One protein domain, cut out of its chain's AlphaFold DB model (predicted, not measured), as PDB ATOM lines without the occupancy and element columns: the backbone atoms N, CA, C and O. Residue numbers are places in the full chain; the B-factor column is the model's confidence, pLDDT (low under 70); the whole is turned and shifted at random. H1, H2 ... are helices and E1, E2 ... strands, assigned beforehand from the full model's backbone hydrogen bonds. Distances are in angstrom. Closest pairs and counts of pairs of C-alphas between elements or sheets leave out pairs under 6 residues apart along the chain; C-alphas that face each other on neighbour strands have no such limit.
ATOM      1  N   GLY A 220     -52.069 -19.931 -12.332       91.12
ATOM      2  CA  GLY A 220     -51.320 -18.891 -13.028       91.12
ATOM      3  C   GLY A 220     -50.591 -19.480 -14.230       91.12
ATOM      4  O   GLY A 220     -50.470 -20.698 -14.363       91.12
ATOM      5  N   ARG A 221     -50.102 -18.621 -15.123       92.06
ATOM      6  CA  ARG A 221     -49.267 -19.040 -16.256       92.06
ATOM      7  C   ARG A 221     -47.804 -18.994 -15.834       92.06
ATOM      8  O   ARG A 221     -47.361 -17.975 -15.310       92.06
ATOM      9  N   LEU A 222     -47.051 -20.064 -16.063       92.62
ATOM     10  CA  LEU A 222     -45.595 -20.065 -15.936       92.62
ATOM     11  C   LEU A 222     -44.980 -20.113 -17.330       92.62
ATOM     12  O   LEU A 222     -45.217 -21.055 -18.085       92.62
ATOM     13  N   LEU A 223     -44.159 -19.113 -17.631       91.94
ATOM     14  CA  LEU A 223     -43.403 -19.014 -18.868       91.94
ATOM     15  C   LEU A 223     -41.909 -19.005 -18.535       91.94
ATOM     16  O   LEU A 223     -41.448 -18.143 -17.792       91.94
ATOM     17  N   ILE A 224     -41.151 -19.954 -19.081       92.88
ATOM     18  CA  ILE A 224     -39.694 -20.030 -18.928       92.88
ATOM     19  C   ILE A 224     -39.060 -19.743 -20.284       92.88
ATOM     20  O   ILE A 224     -39.186 -20.529 -21.222       92.88
ATOM     21  N   LEU A 225     -38.358 -18.619 -20.374       91.00
ATOM     22  CA  LEU A 225     -37.608 -18.190 -21.547       91.00
ATOM     23  C   LEU A 225     -36.117 -18.328 -21.289       91.00
ATOM     24  O   LEU A 225     -35.667 -18.175 -20.158       91.00
ATOM     25  N   ALA A 226     -35.333 -18.545 -22.337       89.25
ATOM     26  CA  ALA A 226     -33.886 -18.564 -22.229       89.25
ATOM     27  C   ALA A 226     -33.197 -17.855 -23.393       89.25
ATOM     28  O   ALA A 226     -33.665 -17.883 -24.535       89.25
ATOM     29  N   SER A 227     -32.043 -17.266 -23.093       85.69
ATOM     30  CA  SER A 227     -31.039 -16.891 -24.082       85.69
ATOM     31  C   SER A 227     -29.925 -17.931 -24.073       85.69
ATOM     32  O   SER A 227     -29.227 -18.091 -23.070       85.69
ATOM     33  N   ASN A 228     -29.754 -18.652 -25.183       74.94
ATOM     34  CA  ASN A 228     -28.620 -19.567 -25.364       74.94
ATOM     35  C   ASN A 228     -27.495 -18.953 -26.207       74.94
ATOM     36  O   ASN A 228     -26.533 -19.646 -26.520       74.94
ATOM     37  N   LYS A 229     -27.596 -17.665 -26.563       74.38
ATOM     38  CA  LYS A 229     -26.611 -16.965 -27.403       74.38
ATOM     39  C   LYS A 229     -25.259 -16.745 -26.709       74.38
ATOM     40  O   LYS A 229     -24.371 -16.151 -27.302       74.38
ATOM     41  N   GLY A 230     -25.105 -17.198 -25.465       68.50
ATOM     42  CA  GLY A 230     -23.850 -17.146 -24.719       68.50
ATOM     43  C   GLY A 230     -23.545 -15.796 -24.079       68.50
ATOM     44  O   GLY A 230     -22.557 -15.694 -23.364       68.50
ATOM     45  N   HIS A 231     -24.374 -14.772 -24.294       78.12
ATOM     46  CA  HIS A 231     -24.206 -13.459 -23.673       78.12
ATOM     47  C   HIS A 231     -24.914 -13.386 -22.326       78.12
ATOM     48  O   HIS A 231     -26.036 -13.875 -22.173       78.12
ATOM     49  N   ASN A 232     -24.288 -12.693 -21.376       83.50
ATOM     50  CA  ASN A 232     -24.955 -12.316 -20.143       83.50
ATOM     51  C   ASN A 232     -26.052 -11.282 -20.434       83.50
ATOM     52  O   ASN A 232     -25.816 -10.351 -21.206       83.50
ATOM     53  N   LEU A 233     -27.232 -11.430 -19.833       87.38
ATOM     54  CA  LEU A 233     -28.309 -10.444 -19.897       87.38
ATOM     55  C   LEU A 233     -28.237  -9.491 -18.699       87.38
ATOM     56  O   LEU A 233     -27.972  -9.911 -17.575       87.38
ATOM     57  N   MET A 234     -28.512  -8.212 -18.941       86.75
ATOM     58  CA  MET A 234     -28.590  -7.170 -17.918       86.75
ATOM     59  C   MET A 234     -30.035  -6.693 -17.764       86.75
ATOM     60  O   MET A 234     -30.736  -6.508 -18.765       86.75
ATOM     61  N   GLU A 235     -30.467  -6.489 -16.519       87.88
ATOM     62  CA  GLU A 235     -31.764  -5.883 -16.207       87.88
ATOM     63  C   GLU A 235     -31.770  -4.402 -16.595       87.88
ATOM     64  O   GLU A 235     -30.796  -3.681 -16.372       87.88
ATOM     65  N   THR A 236     -32.884  -3.939 -17.152       86.00
ATOM     66  CA  THR A 236     -33.157  -2.506 -17.310       86.00
ATOM     67  C   THR A 236     -33.981  -1.995 -16.127       86.00
ATOM     68  O   THR A 236     -34.629  -2.776 -15.429       86.00
ATOM     69  N   ASP A 237     -34.031  -0.677 -15.913       83.88
ATOM     70  CA  ASP A 237     -34.828  -0.096 -14.820       83.88
ATOM     71  C   ASP A 237     -36.327  -0.418 -14.909       83.88
ATOM     72  O   ASP A 237     -37.023  -0.417 -13.891       83.88
ATOM     73  N   TYR A 238     -36.821  -0.775 -16.098       82.19
ATOM     74  CA  TYR A 238     -38.211  -1.169 -16.309       82.19
ATOM     75  C   TYR A 238     -38.604  -2.437 -15.543       82.19
ATOM     76  O   TYR A 238     -39.765  -2.562 -15.158       82.19
ATOM     77  N   VAL A 239     -37.657  -3.341 -15.257       83.25
ATOM     78  CA  VAL A 239     -37.891  -4.574 -14.480       83.25
ATOM     79  C   VAL A 239     -38.512  -4.273 -13.112       83.25
ATOM     80  O   VAL A 239     -39.391  -5.004 -12.654       83.25
ATOM     81  N   LYS A 240     -38.141  -3.147 -12.488       80.00
ATOM     82  CA  LYS A 240     -38.635  -2.738 -11.163       80.00
ATOM     83  C   LYS A 240     -40.134  -2.401 -11.146       80.00
ATOM     84  O   LYS A 240     -40.731  -2.368 -10.076       80.00
ATOM     85  N   GLY A 241     -40.741  -2.139 -12.306       77.81
ATOM     86  CA  GLY A 241     -42.155  -1.770 -12.431       77.81
ATOM     87  C   GLY A 241     -43.132  -2.949 -12.490       77.81
ATOM     88  O   GLY A 241     -44.342  -2.727 -12.464       77.81
ATOM     89  N   PHE A 242     -42.637  -4.186 -12.581       83.25
ATOM     90  CA  PHE A 242     -43.467  -5.379 -12.758       83.25
ATOM     91  C   PHE A 242     -43.974  -5.910 -11.419       83.25
ATOM     92  O   PHE A 242     -43.194  -6.297 -10.549       83.25
ATOM     93  N   THR A 243     -45.298  -5.960 -11.261       83.19
ATOM     94  CA  THR A 243     -45.950  -6.493 -10.061       83.19
ATOM     95  C   THR A 243     -47.134  -7.375 -10.441       83.19
ATOM     96  O   THR A 243     -47.751  -7.202 -11.489       83.19
ATOM     97  N   LYS A 244     -47.493  -8.325  -9.574       82.25
ATOM     98  CA  LYS A 244     -48.599  -9.271  -9.815       82.25
ATOM     99  C   LYS A 244     -49.985  -8.604  -9.862       82.25
ATOM    100  O   LYS A 244     -50.937  -9.207 -10.345       82.25
ATOM    101  N   GLU A 245     -50.114  -7.382  -9.352       86.06
ATOM    102  CA  GLU A 245     -51.371  -6.632  -9.280       86.06
ATOM    103  C   GLU A 245     -51.691  -5.865 -10.571       86.06
ATOM    104  O   GLU A 245     -52.856  -5.533 -10.810       86.06
ATOM    105  N   ARG A 246     -50.684  -5.582 -11.409       85.06
ATOM    106  CA  ARG A 246     -50.833  -4.804 -12.648       85.06
ATOM    107  C   ARG A 246     -50.591  -5.683 -13.876       85.06
ATOM    108  O   ARG A 246     -49.731  -6.558 -13.812       85.06
ATOM    109  N   PRO A 247     -51.333  -5.499 -14.981       83.56
ATOM    110  CA  PRO A 247     -51.056  -6.218 -16.224       83.56
ATOM    111  C   PRO A 247     -49.622  -5.989 -16.701       83.56
ATOM    112  O   PRO A 247     -49.055  -4.933 -16.427       83.56
ATOM    113  N   PHE A 248     -49.054  -6.946 -17.436       77.62
ATOM    114  CA  PHE A 248     -47.777  -6.731 -18.120       77.62
ATOM    115  C   PHE A 248     -47.928  -5.586 -19.144       77.62
ATOM    116  O   PHE A 248     -48.706  -5.735 -20.091       77.62
ATOM    117  N   PRO A 249     -47.184  -4.470 -19.025       76.25
ATOM    118  CA  PRO A 249     -47.188  -3.382 -20.008       76.25
ATOM    119  C   PRO A 249     -46.381  -3.746 -21.272       76.25
ATOM    120  O   PRO A 249     -45.419  -3.076 -21.645       76.25
ATOM    121  N   TRP A 250     -46.756  -4.838 -21.942       75.38
ATOM    122  CA  TRP A 250     -46.044  -5.411 -23.093       75.38
ATOM    123  C   TRP A 250     -45.784  -4.407 -24.232       75.38
ATOM    124  O   TRP A 250     -44.735  -4.454 -24.882       75.38
ATOM    125  N   SER A 251     -46.737  -3.508 -24.481       69.75
ATOM    126  CA  SER A 251     -46.684  -2.492 -25.538       69.75
ATOM    127  C   SER A 251     -45.876  -1.252 -25.163       69.75
ATOM    128  O   SER A 251     -45.301  -0.620 -26.046       69.75
ATOM    129  N   GLU A 252     -45.815  -0.907 -23.879       67.50
ATOM    130  CA  GLU A 252     -45.289   0.382 -23.402       67.50
ATOM    131  C   GLU A 252     -43.825   0.300 -22.960       67.50
ATOM    132  O   GLU A 252     -43.139   1.316 -22.872       67.50
ATOM    133  N   VAL A 253     -43.324  -0.911 -22.709       66.00
ATOM    134  CA  VAL A 253     -41.961  -1.123 -22.222       66.00
ATOM    135  C   VAL A 253     -41.029  -1.530 -23.377       66.00
ATOM    136  O   VAL A 253     -41.405  -2.381 -24.198       66.00
ATOM    137  N   PRO A 254     -39.822  -0.931 -23.497       69.81
ATOM    138  CA  PRO A 254     -38.791  -1.383 -24.439       69.81
ATOM    139  C   PRO A 254     -38.261  -2.786 -24.066       69.81
ATOM    140  O   PRO A 254     -38.920  -3.549 -23.361       69.81
ATOM    141  N   LEU A 255     -37.088  -3.174 -24.580       75.88
ATOM    142  CA  LEU A 255     -36.425  -4.420 -24.180       75.88
ATOM    143  C   LEU A 255     -36.254  -4.469 -22.652       75.88
ATOM    144  O   LEU A 255     -35.600  -3.600 -22.083       75.88
ATOM    145  N   LEU A 256     -36.815  -5.491 -22.000       82.12
ATOM    146  CA  LEU A 256     -36.728  -5.673 -20.544       82.12
ATOM    147  C   LEU A 256     -35.320  -6.053 -20.097       82.12
ATOM    148  O   LEU A 256     -34.835  -5.589 -19.064       82.12
ATOM    149  N   PHE A 257     -34.674  -6.872 -20.921       85.75
ATOM    150  CA  PHE A 257     -33.311  -7.332 -20.740       85.75
ATOM    151  C   PHE A 257     -32.518  -7.048 -22.003       85.75
ATOM    152  O   PHE A 257     -33.023  -7.229 -23.116       85.75
ATOM    153  N   ILE A 258     -31.264  -6.649 -21.830       86.88
ATOM    154  CA  ILE A 258     -30.341  -6.366 -22.929       86.88
ATOM    155  C   ILE A 258     -29.084  -7.229 -22.801       86.88
ATOM    156  O   ILE A 258     -28.633  -7.481 -21.681       86.88
ATOM    157  N   PRO A 259     -28.502  -7.699 -23.917       86.19
ATOM    158  CA  PRO A 259     -27.232  -8.407 -23.867       86.19
ATOM    159  C   PRO A 259     -26.126  -7.455 -23.400       86.19
ATOM    160  O   PRO A 259     -26.007  -6.320 -23.865       86.19
ATOM    161  N   SER A 260     -25.310  -7.931 -22.468       84.38
ATOM    162  CA  SER A 260     -24.051  -7.295 -22.092       84.38
ATOM    163  C   SER A 260     -23.087  -7.250 -23.281       84.38
ATOM    164  O   SER A 260     -23.212  -8.000 -24.250       84.38
ATOM    165  N   LYS A 261     -22.086  -6.369 -23.192       84.56
ATOM    166  CA  LYS A 261     -21.016  -6.256 -24.197       84.56
ATOM    167  C   LYS A 261     -19.931  -7.335 -24.049       84.56
ATOM    168  O   LYS A 261     -18.927  -7.275 -24.752       84.56
ATOM    169  N   GLU A 262     -20.090  -8.266 -23.111       83.75
ATOM    170  CA  GLU A 262     -19.102  -9.303 -22.823       83.75
ATOM    171  C   GLU A 262     -19.133 -10.405 -23.895       83.75
ATOM    172  O   GLU A 262     -20.198 -10.855 -24.339       83.75
ATOM    173  N   GLU A 263     -17.945 -10.837 -24.330       80.81
ATOM    174  CA  GLU A 263     -17.792 -11.882 -25.343       80.81
ATOM    175  C   GLU A 263     -17.968 -13.261 -24.696       80.81
ATOM    176  O   GLU A 263     -17.072 -13.768 -24.011       80.81
ATOM    177  N   GLY A 264     -19.118 -13.885 -24.942       83.25
ATOM    178  CA  GLY A 264     -19.428 -15.224 -24.461       83.25
ATOM    179  C   GLY A 264     -19.546 -16.267 -25.570       83.25
ATOM    180  O   GLY A 264     -19.604 -15.949 -26.757       83.25
ATOM    181  N   VAL A 265     -19.572 -17.531 -25.164       83.62
ATOM    182  CA  VAL A 265     -19.769 -18.701 -26.024       83.62
ATOM    183  C   VAL A 265     -21.049 -19.429 -25.632       83.62
ATOM    184  O   VAL A 265     -21.525 -19.323 -24.500       83.62
ATOM    185  N   MET A 266     -21.632 -20.168 -26.574       82.31
ATOM    186  CA  MET A 266     -22.849 -20.927 -26.303       82.31
ATOM    187  C   MET A 266     -22.572 -22.073 -25.313       82.31
ATOM    188  O   MET A 266     -21.544 -22.743 -25.424       82.31
ATOM    189  N   PRO A 267     -23.483 -22.324 -24.359       78.62
ATOM    190  CA  PRO A 267     -23.380 -23.458 -23.450       78.62
ATOM    191  C   PRO A 267     -23.623 -24.798 -24.135       78.62
ATOM    192  O   PRO A 267     -24.552 -24.944 -24.931       78.62
ATOM    193  N   GLU A 268     -22.836 -25.800 -23.742       77.00
ATOM    194  CA  GLU A 268     -23.104 -27.201 -24.051       77.00
ATOM    195  C   GLU A 268     -23.916 -27.852 -22.920       77.00
ATOM    196  O   GLU A 268     -23.810 -27.492 -21.744       77.00
ATOM    197  N   ASN A 269     -24.750 -28.833 -23.279       80.50
ATOM    198  CA  ASN A 269     -25.504 -29.663 -22.332       80.50
ATOM    199  C   ASN A 269     -26.342 -28.872 -21.306       80.50
ATOM    200  O   ASN A 269     -26.325 -29.176 -20.110       80.50
ATOM    201  N   VAL A 270     -27.104 -27.873 -21.766       86.06
ATOM    202  CA  VAL A 270     -28.069 -27.156 -20.919       86.06
ATOM    203  C   VAL A 270     -29.225 -28.085 -20.548       86.06
ATOM    204  O   VAL A 270     -29.940 -28.583 -21.414       86.06
ATOM    205  N   LYS A 271     -29.436 -28.283 -19.246       88.62
ATOM    206  CA  LYS A 271     -30.589 -28.992 -18.688       88.62
ATOM    207  C   LYS A 271     -31.392 -28.031 -17.828       88.62
ATOM    208  O   LYS A 271     -30.860 -27.459 -16.882       88.62
ATOM    209  N   VAL A 272     -32.671 -27.879 -18.137       89.38
ATOM    210  CA  VAL A 272     -33.621 -27.087 -17.346       89.38
ATOM    211  C   VAL A 272     -34.691 -28.040 -16.836       89.38
ATOM    212  O   VAL A 272     -35.135 -28.913 -17.574       89.38
ATOM    213  N   GLY A 273     -35.100 -27.897 -15.582       89.25
ATOM    214  CA  GLY A 273     -36.124 -28.733 -14.977       89.25
ATOM    215  C   GLY A 273     -36.974 -27.981 -13.963       89.25
ATOM    216  O   GLY A 273     -36.508 -27.038 -13.329       89.25
ATOM    217  N   LEU A 274     -38.220 -28.415 -13.805       87.75
ATOM    218  CA  LEU A 274     -39.150 -27.921 -12.796       87.75
ATOM    219  C   LEU A 274     -39.467 -29.057 -11.819       87.75
ATOM    220  O   LEU A 274     -40.054 -30.073 -12.179       87.75
ATOM    221  N   ASP A 275     -39.028 -28.909 -10.579       80.94
ATOM    222  CA  ASP A 275     -39.009 -29.938  -9.547       80.94
ATOM    223  C   ASP A 275     -38.289 -31.215  -9.995       80.94
ATOM    224  O   ASP A 275     -37.062 -31.275  -9.992       80.94
ATOM    225  N   ARG A 276     -39.052 -32.257 -10.337       75.25
ATOM    226  CA  ARG A 276     -38.538 -33.546 -10.827       75.25
ATOM    227  C   ARG A 276     -38.683 -33.691 -12.344       75.25
ATOM    228  O   ARG A 276     -38.299 -34.717 -12.895       75.25
ATOM    229  N   ILE A 277     -39.260 -32.693 -13.004       80.50
ATOM    230  CA  ILE A 277     -39.608 -32.721 -14.421       80.50
ATOM    231  C   ILE A 277     -38.439 -32.137 -15.202       80.50
ATOM    232  O   ILE A 277     -38.073 -30.982 -14.996       80.50
ATOM    233  N   SER A 278     -37.859 -32.915 -16.113       83.81
ATOM    234  CA  SER A 278     -36.909 -32.375 -17.087       83.81
ATOM    235  C   SER A 278     -37.682 -31.666 -18.190       83.81
ATOM    236  O   SER A 278     -38.597 -32.239 -18.777       83.81
ATOM    237  N   LEU A 279     -37.291 -30.435 -18.486       85.56
ATOM    238  CA  LEU A 279     -37.874 -29.624 -19.542       85.56
ATOM    239  C   LEU A 279     -36.993 -29.678 -20.788       85.56
ATOM    240  O   LEU A 279     -35.779 -29.882 -20.715       85.56
ATOM    241  N   SER A 280     -37.620 -29.479 -21.940       81.00
ATOM    242  CA  SER A 280     -36.939 -29.341 -23.225       81.00
ATOM    243  C   SER A 280     -37.473 -28.103 -23.943       81.00
ATOM    244  O   SER A 280     -38.630 -27.742 -23.716       81.00
ATOM    245  N   PRO A 281     -36.656 -27.427 -24.771       82.12
ATOM    246  CA  PRO A 281     -37.126 -26.293 -25.551       82.12
ATOM    247  C   PRO A 281     -38.348 -26.670 -26.390       82.12
ATOM    248  O   PRO A 281     -38.345 -27.685 -27.088       82.12
ATOM    249  N   LEU A 282     -39.377 -25.830 -26.345       81.06
ATOM    250  CA  LEU A 282     -40.556 -25.981 -27.174       81.06
ATOM    251  C   LEU A 282     -40.168 -25.745 -28.633       81.06
ATOM    252  O   LEU A 282     -39.684 -24.677 -29.011       81.06
ATOM    253  N   THR A 283     -40.415 -26.742 -29.473       74.62
ATOM    254  CA  THR A 283     -40.383 -26.559 -30.923       74.62
ATOM    255  C   THR A 283     -41.592 -25.737 -31.343       74.62
ATOM    256  O   THR A 283     -42.685 -25.942 -30.809       74.62
ATOM    257  N   TRP A 284     -41.427 -24.837 -32.313       65.38
ATOM    258  CA  TRP A 284     -42.539 -24.061 -32.858       65.38
ATOM    259  C   TRP A 284     -43.637 -25.004 -33.357       65.38
ATOM    260  O   TRP A 284     -43.469 -25.726 -34.340       65.38
ATOM    261  N   GLY A 285     -44.751 -25.042 -32.627       60.88
ATOM    262  CA  GLY A 285     -45.923 -25.811 -33.020       60.88
ATOM    263  C   GLY A 285     -46.558 -25.227 -34.279       60.88
ATOM    264  O   GLY A 285     -46.247 -24.111 -34.681       60.88
ATOM    265  N   LYS A 286     -47.494 -25.956 -34.891       60.38
ATOM    266  CA  LYS A 286     -48.267 -25.467 -36.050       60.38
ATOM    267  C   LYS A 286     -49.307 -24.391 -35.696       60.38
ATOM    268  O   LYS A 286     -50.014 -23.942 -36.588       60.38
ATOM    269  N   ASP A 287     -49.433 -24.022 -34.421       69.94
ATOM    270  CA  ASP A 287     -50.390 -23.023 -33.942       69.94
ATOM    271  C   ASP A 287     -49.877 -21.601 -34.250       69.94
ATOM    272  O   ASP A 287     -48.906 -21.157 -33.624       69.94
ATOM    273  N   PRO A 288     -50.505 -20.876 -35.195       68.69
ATOM    274  CA  PRO A 288     -50.055 -19.545 -35.591       68.69
ATOM    275  C   PRO A 288     -50.187 -18.514 -34.459       68.69
ATOM    276  O   PRO A 288     -49.389 -17.581 -34.402       68.69
ATOM    277  N   GLY A 289     -51.140 -18.683 -33.533       72.69
ATOM    278  CA  GLY A 289     -51.312 -17.781 -32.392       72.69
ATOM    279  C   GLY A 289     -50.125 -17.865 -31.436       72.69
ATOM    280  O   GLY A 289     -49.499 -16.854 -31.120       72.69
ATOM    281  N   LYS A 290     -49.728 -19.089 -31.068       75.25
ATOM    282  CA  LYS A 290     -48.531 -19.314 -30.242       75.25
ATOM    283  C   LYS A 290     -47.238 -18.887 -30.932       75.25
ATOM    284  O   LYS A 290     -46.337 -18.372 -30.275       75.25
ATOM    285  N   GLN A 291     -47.131 -19.073 -32.248       75.44
ATOM    286  CA  GLN A 291     -45.965 -18.603 -33.004       75.44
ATOM    287  C   GLN A 291     -45.798 -17.081 -32.912       75.44
ATOM    288  O   GLN A 291     -44.678 -16.599 -32.720       75.44
ATOM    289  N   LEU A 292     -46.898 -16.328 -33.012       75.12
ATOM    290  CA  LEU A 292     -46.882 -14.874 -32.852       75.12
ATOM    291  C   LEU A 292     -46.490 -14.465 -31.426       75.12
ATOM    292  O   LEU A 292     -45.624 -13.603 -31.278       75.12
ATOM    293  N   GLU A 293     -47.050 -15.113 -30.396       77.81
ATOM    294  CA  GLU A 293     -46.672 -14.865 -28.993       77.81
ATOM    295  C   GLU A 293     -45.168 -15.086 -28.777       77.81
ATOM    296  O   GLU A 293     -44.471 -14.231 -28.229       77.81
ATOM    297  N   TYR A 294     -44.630 -16.213 -29.246       80.19
ATOM    298  CA  TYR A 294     -43.222 -16.557 -29.032       80.19
ATOM    299  C   TYR A 294     -42.282 -15.638 -29.808       80.19
ATOM    300  O   TYR A 294     -41.248 -15.224 -29.281       80.19
ATOM    301  N   SER A 295     -42.668 -15.245 -31.023       76.44
ATOM    302  CA  SER A 295     -41.922 -14.258 -31.808       76.44
ATOM    303  C   SER A 295     -41.874 -12.901 -31.102       76.44
ATOM    304  O   SER A 295     -40.813 -12.279 -31.031       76.44
ATOM    305  N   PHE A 296     -42.997 -12.463 -30.525       76.88
ATOM    306  CA  PHE A 296     -43.070 -11.236 -29.736       76.88
ATOM    307  C   PHE A 296     -42.164 -11.293 -28.493       76.88
ATOM    308  O   PHE A 296     -41.390 -10.365 -28.244       76.88
ATOM    309  N   LEU A 297     -42.189 -12.405 -27.751       77.50
ATOM    310  CA  LEU A 297     -41.367 -12.601 -26.550       77.50
ATOM    311  C   LEU A 297     -39.861 -12.577 -26.846       77.50
ATOM    312  O   LEU A 297     -39.104 -11.933 -26.110       77.50
ATOM    313  N   HIS A 298     -39.431 -13.212 -27.942       75.25
ATOM    314  CA  HIS A 298     -38.031 -13.187 -28.380       75.25
ATOM    315  C   HIS A 298     -37.531 -11.755 -28.636       75.25
ATOM    316  O   HIS A 298     -36.375 -11.429 -28.358       75.25
ATOM    317  N   GLY A 299     -38.418 -10.875 -29.109       68.88
ATOM    318  CA  GLY A 299     -38.126  -9.471 -29.382       68.88
ATOM    319  C   GLY A 299     -38.182  -8.533 -28.173       68.88
ATOM    320  O   GLY A 299     -37.705  -7.416 -28.298       68.88
ATOM    321  N   LYS A 300     -38.745  -8.937 -27.022       73.06
ATOM    322  CA  LYS A 300     -38.898  -8.077 -25.823       73.06
ATOM    323  C   LYS A 300     -37.990  -8.458 -24.651       73.06
ATOM    324  O   LYS A 300     -37.667  -7.602 -23.830       73.06
ATOM    325  N   CYS A 301     -37.554  -9.715 -24.576       76.06
ATOM    326  CA  CYS A 301     -36.721 -10.220 -23.477       76.06
ATOM    327  C   CYS A 301     -35.281 -10.556 -23.891       76.06
ATOM    328  O   CYS A 301     -34.535 -11.102 -23.084       76.06
ATOM    329  N   SER A 302     -34.886 -10.267 -25.138       77.81
ATOM    330  CA  SER A 302     -33.588 -10.677 -25.706       77.81
ATOM    331  C   SER A 302     -33.317 -12.190 -25.587       77.81
ATOM    332  O   SER A 302     -32.168 -12.630 -25.534       77.81
ATOM    333  N   THR A 303     -34.382 -12.994 -25.541       83.31
ATOM    334  CA  THR A 303     -34.357 -14.460 -25.470       83.31
ATOM    335  C   THR A 303     -34.653 -15.065 -26.835       83.31
ATOM    336  O   THR A 303     -35.130 -14.394 -27.747       83.31
ATOM    337  N   ASN A 304     -34.341 -16.344 -27.011       80.38
ATOM    338  CA  ASN A 304     -34.542 -17.026 -28.289       80.38
ATOM    339  C   ASN A 304     -35.066 -18.459 -28.158       80.38
ATOM    340  O   ASN A 304     -35.275 -19.121 -29.174       80.38
ATOM    341  N   LEU A 305     -35.246 -18.940 -26.927       86.38
ATOM    342  CA  LEU A 305     -35.839 -20.233 -26.627       86.38
ATOM    343  C   LEU A 305     -36.966 -20.068 -25.611       86.38
ATOM    344  O   LEU A 305     -36.815 -19.358 -24.615       86.38
ATOM    345  N   VAL A 306     -38.051 -20.806 -25.825       87.44
ATOM    346  CA  VAL A 306     -39.111 -21.021 -24.837       87.44
ATOM    347  C   VAL A 306     -38.940 -22.437 -24.303       87.44
ATOM    348  O   VAL A 306     -39.037 -23.392 -25.065       87.44
ATOM    349  N   TYR A 307     -38.641 -22.594 -23.017       87.88
ATOM    350  CA  TYR A 307     -38.479 -23.904 -22.369       87.88
ATOM    351  C   TYR A 307     -39.786 -24.456 -21.811       87.88
ATOM    352  O   TYR A 307     -39.925 -25.665 -21.647       87.88
ATOM    353  N   PHE A 308     -40.722 -23.577 -21.465       89.75
ATOM    354  CA  PHE A 308     -41.969 -23.968 -20.828       89.75
ATOM    355  C   PHE A 308     -42.993 -22.856 -20.951       89.75
ATOM    356  O   PHE A 308     -42.635 -21.698 -20.761       89.75
ATOM    357  N   ASP A 309     -44.241 -23.206 -21.231       89.12
ATOM    358  CA  ASP A 309     -45.345 -22.258 -21.325       89.12
ATOM    359  C   ASP A 309     -46.664 -22.962 -21.008       89.12
ATOM    360  O   ASP A 309     -47.290 -23.552 -21.894       89.12
ATOM    361  N   GLU A 310     -47.066 -22.939 -19.736       87.62
ATOM    362  CA  GLU A 310     -48.287 -23.616 -19.302       87.62
ATOM    363  C   GLU A 310     -49.045 -22.895 -18.187       87.62
ATOM    364  O   GLU A 310     -48.476 -22.176 -17.365       87.62
ATOM    365  N   ILE A 311     -50.358 -23.145 -18.142       87.94
ATOM    366  CA  ILE A 311     -51.214 -22.793 -17.005       87.94
ATOM    367  C   ILE A 311     -51.107 -23.904 -15.965       87.94
ATOM    368  O   ILE A 311     -51.393 -25.071 -16.247       87.94
ATOM    369  N   MET A 312     -50.715 -23.538 -14.750       87.69
ATOM    370  CA  MET A 312     -50.436 -24.474 -13.671       87.69
ATOM    371  C   MET A 312     -50.929 -23.957 -12.314       87.69
ATOM    372  O   MET A 312     -51.205 -22.762 -12.174       87.69
ATOM    373  N   PRO A 313     -51.063 -24.841 -11.305       88.00
ATOM    374  CA  PRO A 313     -51.443 -24.431  -9.959       88.00
ATOM    375  C   PRO A 313     -50.543 -23.312  -9.413       88.00
ATOM    376  O   PRO A 313     -49.324 -23.328  -9.588       88.00
ATOM    377  N   ALA A 314     -51.142 -22.344  -8.737       90.44
ATOM    378  CA  ALA A 314     -50.461 -21.244  -8.082       90.44
ATOM    379  C   ALA A 314     -49.798 -21.755  -6.801       90.44
ATOM    380  O   ALA A 314     -50.438 -21.937  -5.766       90.44
ATOM    381  N   GLN A 315     -48.502 -22.028  -6.897       89.75
ATOM    382  CA  GLN A 315     -47.663 -22.495  -5.803       89.75
ATOM    383  C   GLN A 315     -46.197 -22.177  -6.104       89.75
ATOM    384  O   GLN A 315     -45.856 -21.625  -7.153       89.75
ATOM    385  N   SER A 316     -45.316 -22.523  -5.172       91.75
ATOM    386  CA  SER A 316     -43.881 -22.516  -5.428       91.75
ATOM    387  C   SER A 316     -43.436 -23.801  -6.109       91.75
ATOM    388  O   SER A 316     -43.763 -24.889  -5.644       91.75
ATOM    389  N   TYR A 317     -42.629 -23.656  -7.149       90.88
ATOM    390  CA  TYR A 317     -41.960 -24.743  -7.851       90.88
ATOM    391  C   TYR A 317     -40.450 -24.570  -7.730       90.88
ATOM    392  O   TYR A 317     -39.947 -23.443  -7.697       90.88
ATOM    393  N   ARG A 318     -39.694 -25.666  -7.678       93.38
ATOM    394  CA  ARG A 318     -38.229 -25.596  -7.658       93.38
ATOM    395  C   ARG A 318     -37.682 -25.688  -9.073       93.38
ATOM    396  O   ARG A 318     -37.640 -26.760  -9.659       93.38
ATOM    397  N   LEU A 319     -37.202 -24.580  -9.609       94.12
ATOM    398  CA  LEU A 319     -36.480 -24.558 -10.871       94.12
ATOM    399  C   LEU A 319     -35.050 -25.060 -10.652       94.12
ATOM    400  O   LEU A 319     -34.330 -24.536  -9.802       94.12
ATOM    401  N   VAL A 320     -34.643 -26.063 -11.421       92.44
ATOM    402  CA  VAL A 320     -33.294 -26.637 -11.414       92.44
ATOM    403  C   VAL A 320     -32.690 -26.425 -12.790       92.44
ATOM    404  O   VAL A 320     -33.287 -26.789 -13.801       92.44
ATOM    405  N   ILE A 321     -31.502 -25.838 -12.846       92.25
ATOM    406  CA  ILE A 321     -30.807 -25.580 -14.101       92.25
ATOM    407  C   ILE A 321     -29.388 -26.082 -13.981       92.25
ATOM    408  O   ILE A 321     -28.737 -25.877 -12.964       92.25
ATOM    409  N   THR A 322     -28.907 -26.749 -15.017       88.69
ATOM    410  CA  THR A 322     -27.543 -27.247 -15.095       88.69
ATOM    411  C   THR A 322     -26.962 -26.884 -16.450       88.69
ATOM    412  O   THR A 322     -27.624 -27.065 -17.469       88.69
ATOM    413  N   ILE A 323     -25.738 -26.370 -16.465       88.94
ATOM    414  CA  ILE A 323     -24.969 -26.103 -17.684       88.94
ATOM    415  C   ILE A 323     -23.599 -26.754 -17.560       88.94
ATOM    416  O   ILE A 323     -23.064 -26.857 -16.454       88.94
ATOM    417  N   THR A 324     -23.029 -27.173 -18.685       85.19
ATOM    418  CA  THR A 324     -21.644 -27.647 -18.736       85.19
ATOM    419  C   THR A 324     -20.818 -26.650 -19.528       85.19
ATOM    420  O   THR A 324     -21.199 -26.236 -20.623       85.19
ATOM    421  N   ASP A 325     -19.697 -26.236 -18.954       81.25
ATOM    422  CA  ASP A 325     -18.733 -25.394 -19.641       81.25
ATOM    423  C   ASP A 325     -17.984 -26.227 -20.695       81.25
ATOM    424  O   ASP A 325     -17.297 -27.177 -20.323       81.25
ATOM    425  N   PRO A 326     -18.078 -25.905 -21.997       81.00
ATOM    426  CA  PRO A 326     -17.452 -26.707 -23.048       81.00
ATOM    427  C   PRO A 326     -15.920 -26.658 -23.018       81.00
ATOM    428  O   PRO A 326     -15.263 -27.481 -23.648       81.00
ATOM    429  N   LYS A 327     -15.328 -25.671 -22.330       81.69
ATOM    430  CA  LYS A 327     -13.872 -25.480 -22.286       81.69
ATOM    431  C   LYS A 327     -13.245 -26.059 -21.028       81.69
ATOM    432  O   LYS A 327     -12.187 -26.673 -21.121       81.69
ATOM    433  N   SER A 328     -13.869 -25.865 -19.868       80.75
ATOM    434  CA  SER A 328     -13.359 -26.419 -18.605       80.75
ATOM    435  C   SER A 328     -13.968 -27.771 -18.237       80.75
ATOM    436  O   SER A 328     -13.479 -28.412 -17.311       80.75
ATOM    437  N   TYR A 329     -15.036 -28.199 -18.921       81.19
ATOM    438  CA  TYR A 329     -15.862 -29.361 -18.568       81.19
ATOM    439  C   TYR A 329     -16.484 -29.288 -17.164       81.19
ATOM    440  O   TYR A 329     -17.052 -30.264 -16.670       81.19
ATOM    441  N   GLU A 330     -16.437 -28.120 -16.520       84.88
ATOM    442  CA  GLU A 330     -17.088 -27.906 -15.236       84.88
ATOM    443  C   GLU A 330     -18.603 -27.852 -15.414       84.88
ATOM    444  O   GLU A 330     -19.141 -27.105 -16.236       84.88
ATOM    445  N   THR A 331     -19.310 -28.625 -14.596       86.38
ATOM    446  CA  THR A 331     -20.767 -28.572 -14.526       86.38
ATOM    447  C   THR A 331     -21.187 -27.595 -13.438       86.38
ATOM    448  O   THR A 331     -20.789 -27.729 -12.281       86.38
ATOM    449  N   ARG A 332     -22.033 -26.628 -13.792       86.25
ATOM    450  CA  ARG A 332     -22.647 -25.694 -12.844       86.25
ATOM    451  C   ARG A 332     -24.128 -25.975 -12.740       86.25
ATOM    452  O   ARG A 332     -24.802 -26.121 -13.756       86.25
ATOM    453  N   SER A 333     -24.626 -26.021 -11.511       88.75
ATOM    454  CA  SER A 333     -26.043 -26.197 -11.225       88.75
ATOM    455  C   SER A 333     -26.550 -25.047 -10.366       88.75
ATOM    456  O   SER A 333     -25.870 -24.607  -9.441       88.75
ATOM    457  N   LEU A 334     -27.744 -24.561 -10.686       91.69
ATOM    458  CA  LEU A 334     -28.446 -23.537  -9.935       91.69
ATOM    459  C   LEU A 334     -29.859 -24.028  -9.633       91.69
ATOM    460  O   LEU A 334     -30.575 -24.490 -10.523       91.69
ATOM    461  N   MET A 335     -30.264 -23.898  -8.374       92.12
ATOM    462  CA  MET A 335     -31.628 -24.165  -7.931       92.12
ATOM    463  C   MET A 335     -32.257 -22.870  -7.427       92.12
ATOM    464  O   MET A 335     -31.658 -22.174  -6.610       92.12
ATOM    465  N   LYS A 336     -33.468 -22.551  -7.893       93.69
ATOM    466  CA  LYS A 336     -34.217 -21.362  -7.467       93.69
ATOM    467  C   LYS A 336     -35.694 -21.693  -7.294       93.69
ATOM    468  O   LYS A 336     -36.277 -22.411  -8.098       93.69
ATOM    469  N   GLN A 337     -36.303 -21.164  -6.241       94.06
ATOM    470  CA  GLN A 337     -37.743 -21.272  -6.037       94.06
ATOM    471  C   GLN A 337     -38.461 -20.232  -6.903       94.06
ATOM    472  O   GLN A 337     -38.120 -19.052  -6.865       94.06
ATOM    473  N   VAL A 338     -39.441 -20.678  -7.686       92.62
ATOM    474  CA  VAL A 338     -40.267 -19.848  -8.564       92.62
ATOM    475  C   VAL A 338     -41.710 -19.953  -8.099       92.62
ATOM    476  O   VAL A 338     -42.310 -21.024  -8.138       92.62
ATOM    477  N   THR A 339     -42.275 -18.835  -7.661       93.06
ATOM    478  CA  THR A 339     -43.681 -18.763  -7.250       93.06
ATOM    479  C   THR A 339     -44.574 -18.377  -8.420       93.06
ATOM    480  O   THR A 339     -44.388 -17.308  -9.003       93.06
ATOM    481  N   VAL A 340     -45.562 -19.223  -8.714       92.12
ATOM    482  CA  VAL A 340     -46.673 -18.925  -9.624       92.12
ATOM    483  C   VAL A 340     -47.812 -18.321  -8.816       92.12
ATOM    484  O   VAL A 340     -48.256 -18.908  -7.828       92.12
ATOM    485  N   TYR A 341     -48.282 -17.146  -9.231       91.56
ATOM    486  CA  TYR A 341     -49.361 -16.436  -8.547       91.56
ATOM    487  C   TYR A 341     -50.729 -16.665  -9.208       91.56
ATOM    488  O   TYR A 341     -50.800 -16.803 -10.431       91.56
ATOM    489  N   PRO A 342     -51.819 -16.646  -8.420       91.75
ATOM    490  CA  PRO A 342     -53.184 -16.724  -8.933       91.75
ATOM    491  C   PRO A 342     -53.474 -15.631  -9.963       91.75
ATOM    492  O   PRO A 342     -53.226 -14.456  -9.697       91.75
ATOM    493  N   GLY A 343     -54.037 -16.004 -11.111       90.00
ATOM    494  CA  GLY A 343     -54.484 -15.083 -12.154       90.00
ATOM    495  C   GLY A 343     -53.373 -14.227 -12.763       90.00
ATOM    496  O   GLY A 343     -53.673 -13.199 -13.366       90.00
ATOM    497  N   ALA A 344     -52.108 -14.611 -12.588       92.00
ATOM    498  CA  ALA A 344     -50.953 -13.864 -13.063       92.00
ATOM    499  C   ALA A 344     -50.079 -14.725 -13.977       92.00
ATOM    500  O   ALA A 344     -50.035 -15.954 -13.868       92.00
ATOM    501  N   THR A 345     -49.335 -14.058 -14.849       91.56
ATOM    502  CA  THR A 345     -48.237 -14.656 -15.596       91.56
ATOM    503  C   THR A 345     -46.958 -14.466 -14.794       91.56
ATOM    504  O   THR A 345     -46.631 -13.371 -14.341       91.56
ATOM    505  N   THR A 346     -46.242 -15.560 -14.580       93.12
ATOM    506  CA  THR A 346     -44.903 -15.580 -13.999       93.12
ATOM    507  C   THR A 346     -43.929 -15.864 -15.123       93.12
ATOM    508  O   THR A 346     -43.938 -16.952 -15.696       93.12
ATOM    509  N   LEU A 347     -43.105 -14.875 -15.445       91.56
ATOM    510  CA  LEU A 347     -42.079 -14.987 -16.463       91.56
ATOM    511  C   LEU A 347     -40.733 -15.240 -15.794       91.56
ATOM    512  O   LEU A 347     -40.277 -14.440 -14.982       91.56
ATOM    513  N   VAL A 348     -40.084 -16.332 -16.165       93.31
ATOM    514  CA  VAL A 348     -38.717 -16.647 -15.762       93.31
ATOM    515  C   VAL A 348     -37.822 -16.514 -16.983       93.31
ATOM    516  O   VAL A 348     -38.013 -17.222 -17.967       93.31
ATOM    517  N   VAL A 349     -36.834 -15.627 -16.918       91.38
ATOM    518  CA  VAL A 349     -35.851 -15.436 -17.986       91.38
ATOM    519  C   VAL A 349     -34.505 -15.995 -17.544       91.38
ATOM    520  O   VAL A 349     -33.936 -15.572 -16.539       91.38
ATOM    521  N   LEU A 350     -34.009 -16.963 -18.309       91.69
ATOM    522  CA  LEU A 350     -32.738 -17.639 -18.100       91.69
ATOM    523  C   LEU A 350     -31.673 -17.036 -19.010       91.69
ATOM    524  O   LEU A 350     -31.842 -16.955 -20.228       91.69
ATOM    525  N   SER A 351     -30.552 -16.657 -18.417       90.50
ATOM    526  CA  SER A 351     -29.369 -16.197 -19.132       90.50
ATOM    527  C   SER A 351     -28.213 -17.134 -18.830       90.50
ATOM    528  O   SER A 351     -27.807 -17.277 -17.674       90.50
ATOM    529  N   PHE A 352     -27.683 -17.758 -19.878       89.44
ATOM    530  CA  PHE A 352     -26.501 -18.606 -19.801       89.44
ATOM    531  C   PHE A 352     -25.309 -17.841 -20.351       89.44
ATOM    532  O   PHE A 352     -25.224 -17.598 -21.555       89.44
ATOM    533  N   TYR A 353     -24.395 -17.472 -19.462       88.81
ATOM    534  CA  TYR A 353     -23.163 -16.802 -19.835       88.81
ATOM    535  C   TYR A 353     -21.992 -17.748 -19.638       88.81
ATOM    536  O   TYR A 353     -21.756 -18.236 -18.534       88.81
ATOM    537  N   ILE A 354     -21.243 -18.000 -20.702       87.56
ATOM    538  CA  ILE A 354     -19.962 -18.691 -20.613       87.56
ATOM    539  C   ILE A 354     -18.930 -17.764 -21.233       87.56
ATOM    540  O   ILE A 354     -19.000 -17.532 -22.437       87.56
ATOM    541  N   PRO A 355     -17.977 -17.226 -20.456       87.00
ATOM    542  CA  PRO A 355     -16.988 -16.310 -20.996       87.00
ATOM    543  C   PRO A 355     -16.116 -17.026 -22.030       87.00
ATOM    544  O   PRO A 355     -15.667 -18.163 -21.811       87.00
ATOM    545  N   SER A 356     -15.860 -16.343 -23.147       86.69
ATOM    546  CA  SER A 356     -14.848 -16.758 -24.119       86.69
ATOM    547  C   SER A 356     -13.462 -16.819 -23.468       86.69
ATOM    548  O   SER A 356     -13.228 -16.239 -22.410       86.69
ATOM    549  N   GLU A 357     -12.507 -17.506 -24.091       86.06
ATOM    550  CA  GLU A 357     -11.142 -17.617 -23.553       86.06
ATOM    551  C   GLU A 357     -10.467 -16.245 -23.387       86.06
ATOM    552  O   GLU A 357      -9.875 -15.951 -22.347       86.06
ATOM    553  N   LYS A 358     -10.653 -15.362 -24.375       86.81
ATOM    554  CA  LYS A 358     -10.209 -13.965 -24.328       86.81
ATOM    555  C   LYS A 358     -10.816 -13.224 -23.135       86.81
ATOM    556  O   LYS A 358     -10.103 -12.521 -22.423       86.81
ATOM    557  N   GLU A 359     -12.112 -13.410 -22.893       86.69
ATOM    558  CA  GLU A 359     -12.805 -12.772 -21.777       86.69
ATOM    559  C   GLU A 359     -12.342 -13.323 -20.423       86.69
ATOM    560  O   GLU A 359     -12.068 -12.545 -19.514       86.69
ATOM    561  N   ARG A 360     -12.138 -14.642 -20.299       86.38
ATOM    562  CA  ARG A 360     -11.594 -15.270 -19.079       86.38
ATOM    563  C   ARG A 360     -10.239 -14.702 -18.699       86.38
ATOM    564  O   ARG A 360     -10.019 -14.398 -17.529       86.38
ATOM    565  N   MET A 361      -9.341 -14.541 -19.669       85.50
ATOM    566  CA  MET A 361      -8.024 -13.954 -19.416       85.50
ATOM    567  C   MET A 361      -8.130 -12.486 -18.988       85.50
ATOM    568  O   MET A 361      -7.398 -12.053 -18.100       85.50
ATOM    569  N   ARG A 362      -9.057 -11.731 -19.590       89.31
ATOM    570  CA  ARG A 362      -9.239 -10.298 -19.327       89.31
ATOM    571  C   ARG A 362      -9.870 -10.013 -17.965       89.31
ATOM    572  O   ARG A 362      -9.368  -9.171 -17.228       89.31
ATOM    573  N   SER A 363     -10.987 -10.663 -17.653       84.88
ATOM    574  CA  SER A 363     -11.848 -10.312 -16.516       84.88
ATOM    575  C   SER A 363     -11.829 -11.342 -15.387       84.88
ATOM    576  O   SER A 363     -12.405 -11.092 -14.329       84.88
ATOM    577  N   LYS A 364     -11.176 -12.499 -15.588       84.44
ATOM    578  CA  LYS A 364     -11.194 -13.656 -14.670       84.44
ATOM    579  C   LYS A 364     -12.606 -14.158 -14.345       84.44
ATOM    580  O   LYS A 364     -12.813 -14.845 -13.345       84.44
ATOM    581  N   GLN A 365     -13.588 -13.819 -15.179       83.12
ATOM    582  CA  GLN A 365     -14.955 -14.291 -15.026       83.12
ATOM    583  C   GLN A 365     -15.052 -15.794 -15.298       83.12
ATOM    584  O   GLN A 365     -14.258 -16.380 -16.034       83.12
ATOM    585  N   THR A 366     -16.072 -16.418 -14.714       83.94
ATOM    586  CA  THR A 366     -16.397 -17.833 -14.917       83.94
ATOM    587  C   THR A 366     -17.827 -17.977 -15.430       83.94
ATOM    588  O   THR A 366     -18.577 -17.004 -15.426       83.94
ATOM    589  N   ALA A 367     -18.209 -19.171 -15.888       86.38
ATOM    590  CA  ALA A 367     -19.556 -19.430 -16.399       86.38
ATOM    591  C   ALA A 367     -20.649 -19.102 -15.363       86.38
ATOM    592  O   ALA A 367     -20.540 -19.463 -14.194       86.38
ATOM    593  N   GLN A 368     -21.730 -18.447 -15.766       86.75
ATOM    594  CA  GLN A 368     -22.809 -18.016 -14.879       86.75
ATOM    595  C   GLN A 368     -24.178 -18.413 -15.426       86.75
ATOM    596  O   GLN A 368     -24.425 -18.403 -16.633       86.75
ATOM    597  N   ILE A 369     -25.081 -18.738 -14.500       89.06
ATOM    598  CA  ILE A 369     -26.511 -18.880 -14.762       89.06
ATOM    599  C   ILE A 369     -27.199 -17.726 -14.040       89.06
ATOM    600  O   ILE A 369     -27.176 -17.677 -12.812       89.06
ATOM    601  N   ASN A 370     -27.834 -16.832 -14.792       89.62
ATOM    602  CA  ASN A 370     -28.640 -15.752 -14.234       89.62
ATOM    603  C   ASN A 370     -30.126 -16.056 -14.457       89.62
ATOM    604  O   ASN A 370     -30.527 -16.469 -15.547       89.62
ATOM    605  N   ILE A 371     -30.931 -15.890 -13.403       90.69
ATOM    606  CA  ILE A 371     -32.376 -16.149 -13.423       90.69
ATOM    607  C   ILE A 371     -33.115 -14.886 -13.003       90.69
ATOM    608  O   ILE A 371     -33.141 -14.542 -11.814       90.69
ATOM    609  N   PHE A 372     -33.795 -14.274 -13.960       90.00
ATOM    610  CA  PHE A 372     -34.670 -13.133 -13.738       90.00
ATOM    611  C   PHE A 372     -36.111 -13.606 -13.613       90.00
ATOM    612  O   PHE A 372     -36.521 -14.544 -14.299       90.00
ATOM    613  N   GLN A 373     -36.879 -12.980 -12.727       90.75
ATOM    614  CA  GLN A 373     -38.280 -13.319 -12.522       90.75
ATOM    615  C   GLN A 373     -39.125 -12.052 -12.584       90.75
ATOM    616  O   GLN A 373     -38.830 -11.080 -11.897       90.75
ATOM    617  N   LEU A 374     -40.164 -12.083 -13.414       89.69
ATOM    618  CA  LEU A 374     -41.113 -10.996 -13.604       89.69
ATOM    619  C   LEU A 374     -42.534 -11.515 -13.411       89.69
ATOM    620  O   LEU A 374     -42.826 -12.690 -13.651       89.69
ATOM    621  N   TRP A 375     -43.428 -10.612 -13.023       89.69
ATOM    622  CA  TRP A 375     -44.838 -10.916 -12.824       89.69
ATOM    623  C   TRP A 375     -45.724  -9.832 -13.405       89.69
ATOM    624  O   TRP A 375     -45.337  -8.670 -13.501       89.69
ATOM    625  N   GLY A 376     -46.945 -10.229 -13.717       87.88
ATOM    626  CA  GLY A 376     -47.985  -9.327 -14.166       87.88
ATOM    627  C   GLY A 376     -49.322 -10.037 -14.185       87.88
ATOM    628  O   GLY A 376     -49.410 -11.249 -14.393       87.88
ATOM    629  N   LYS A 377     -50.363  -9.266 -13.903       88.12
ATOM    630  CA  LYS A 377     -51.749  -9.718 -13.867       88.12
ATOM    631  C   LYS A 377     -52.195 -10.194 -15.251       88.12
ATOM    632  O   LYS A 377     -51.860  -9.579 -16.261       88.12
ATOM    633  N   GLY A 378     -53.010 -11.240 -15.272       85.00
ATOM    634  CA  GLY A 378     -53.502 -11.878 -16.487       85.00
ATOM    635  C   GLY A 378     -52.601 -13.023 -16.943       85.00
ATOM    636  O   GLY A 378     -51.401 -13.047 -16.679       85.00
TER     637      GLY A 378
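AT A GLANCE: This is residues 220 to 378 of the 386 residues of an uncharacterized protein of Deltaproteobacteria bacterium (UniProt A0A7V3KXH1). Two four-stranded sheets stack face to face as a sandwich, their strands running nearly in line, with H2 lying across edge strand E6 of one sheet and H3 at one end of the long axis. The small strand pair E2 and E3 and the short helix H1 lie beside the sheet that holds E10. The printed part has 159 residues, mixed in class, in the order E1 E2 H1 E3 E4 E5 H2 E6 E7 E8 E9 H3 E10. One sheet is mixed, in the order E6, E1, E9, E10; the other is antiparallel, in the order E5, E4, E7, E8. The whole is compact, with a radius of gyration of the C-alphas of 15.8 A and spans of 46 by 35 by 31 A.

IN THESE COORDINATES: Find C-alpha 220 at (-51.320, -18.891, -13.028), where E1 begins; it runs to residue 227, 23.2 A. In the same sheet look for E6, residues 305 to 313, 23.2 A, E9, residues 344 to 353, 28.8 A, and E10, residues 368 to 377, 30.1 A, ending at C-alpha 377 at (-51.749, -9.718, -13.867). The other sheet is E4, residues 268 to 274, E5, 277 to 279, E7, 316 to 324, 26.4 A, and E8, 331 to 339, 26.0 A. E2 is 233 to 235 and E3 257 to 259. H1 is 237 to 241, H2 288 to 300, 18.7 A, and H3 357 to 363.

HOW THE PARTS SIT: Start at E1 and E9, parallel at 17 degrees, with N 223 and O 346 2.9 A apart. E6 is antiparallel to E1, N 222 to O 310 at 2.9 A, and E10 to E9, N 347 to O 374 at 2.8 A. Across the sandwich, the facing parts of the two sheets are 11.0 A apart centre to centre, and Leu 334 of E8 and Ile 369 of E10 have the closest C-alphas of those two strands, 7.0 A apart. In the second sheet, E7 and E8 form a hairpin, N 319 to O 336 at 2.8 A, as do E4 and E5, N 279 to O 272 at 2.8 A; E4 and E7 are antiparallel, N 271 to O 322 at 2.8 A. E2 and E3 are antiparallel, N 234 to O 258 at 2.8 A. H2 is on the first sheet, over E6 and across the strands at 68 degrees on the local plane; its closest C-alphas to E6 are Tyr 294 and Val 306, 7.4 A apart. H1 only grazes that sheet with residues 239 to 241, and H3 is not on either sheet. In H2 and H3 every O i to N i+4 pair is within hydrogen-bond range; in H1 0 of 1 is, beside 2 of 2 O i to N i+3 pairs.

THE WHOLE: The C-alphas farthest apart, Gly 343 and Met 361, are 47.0 A apart. The printed part has no cut, and H1 to E3, with 15 residues between them, is the long link. The mean pLDDT of the printed part is 84.1; look for values under 70 at residues 230, 251 to 254, 284 to 288 and 299.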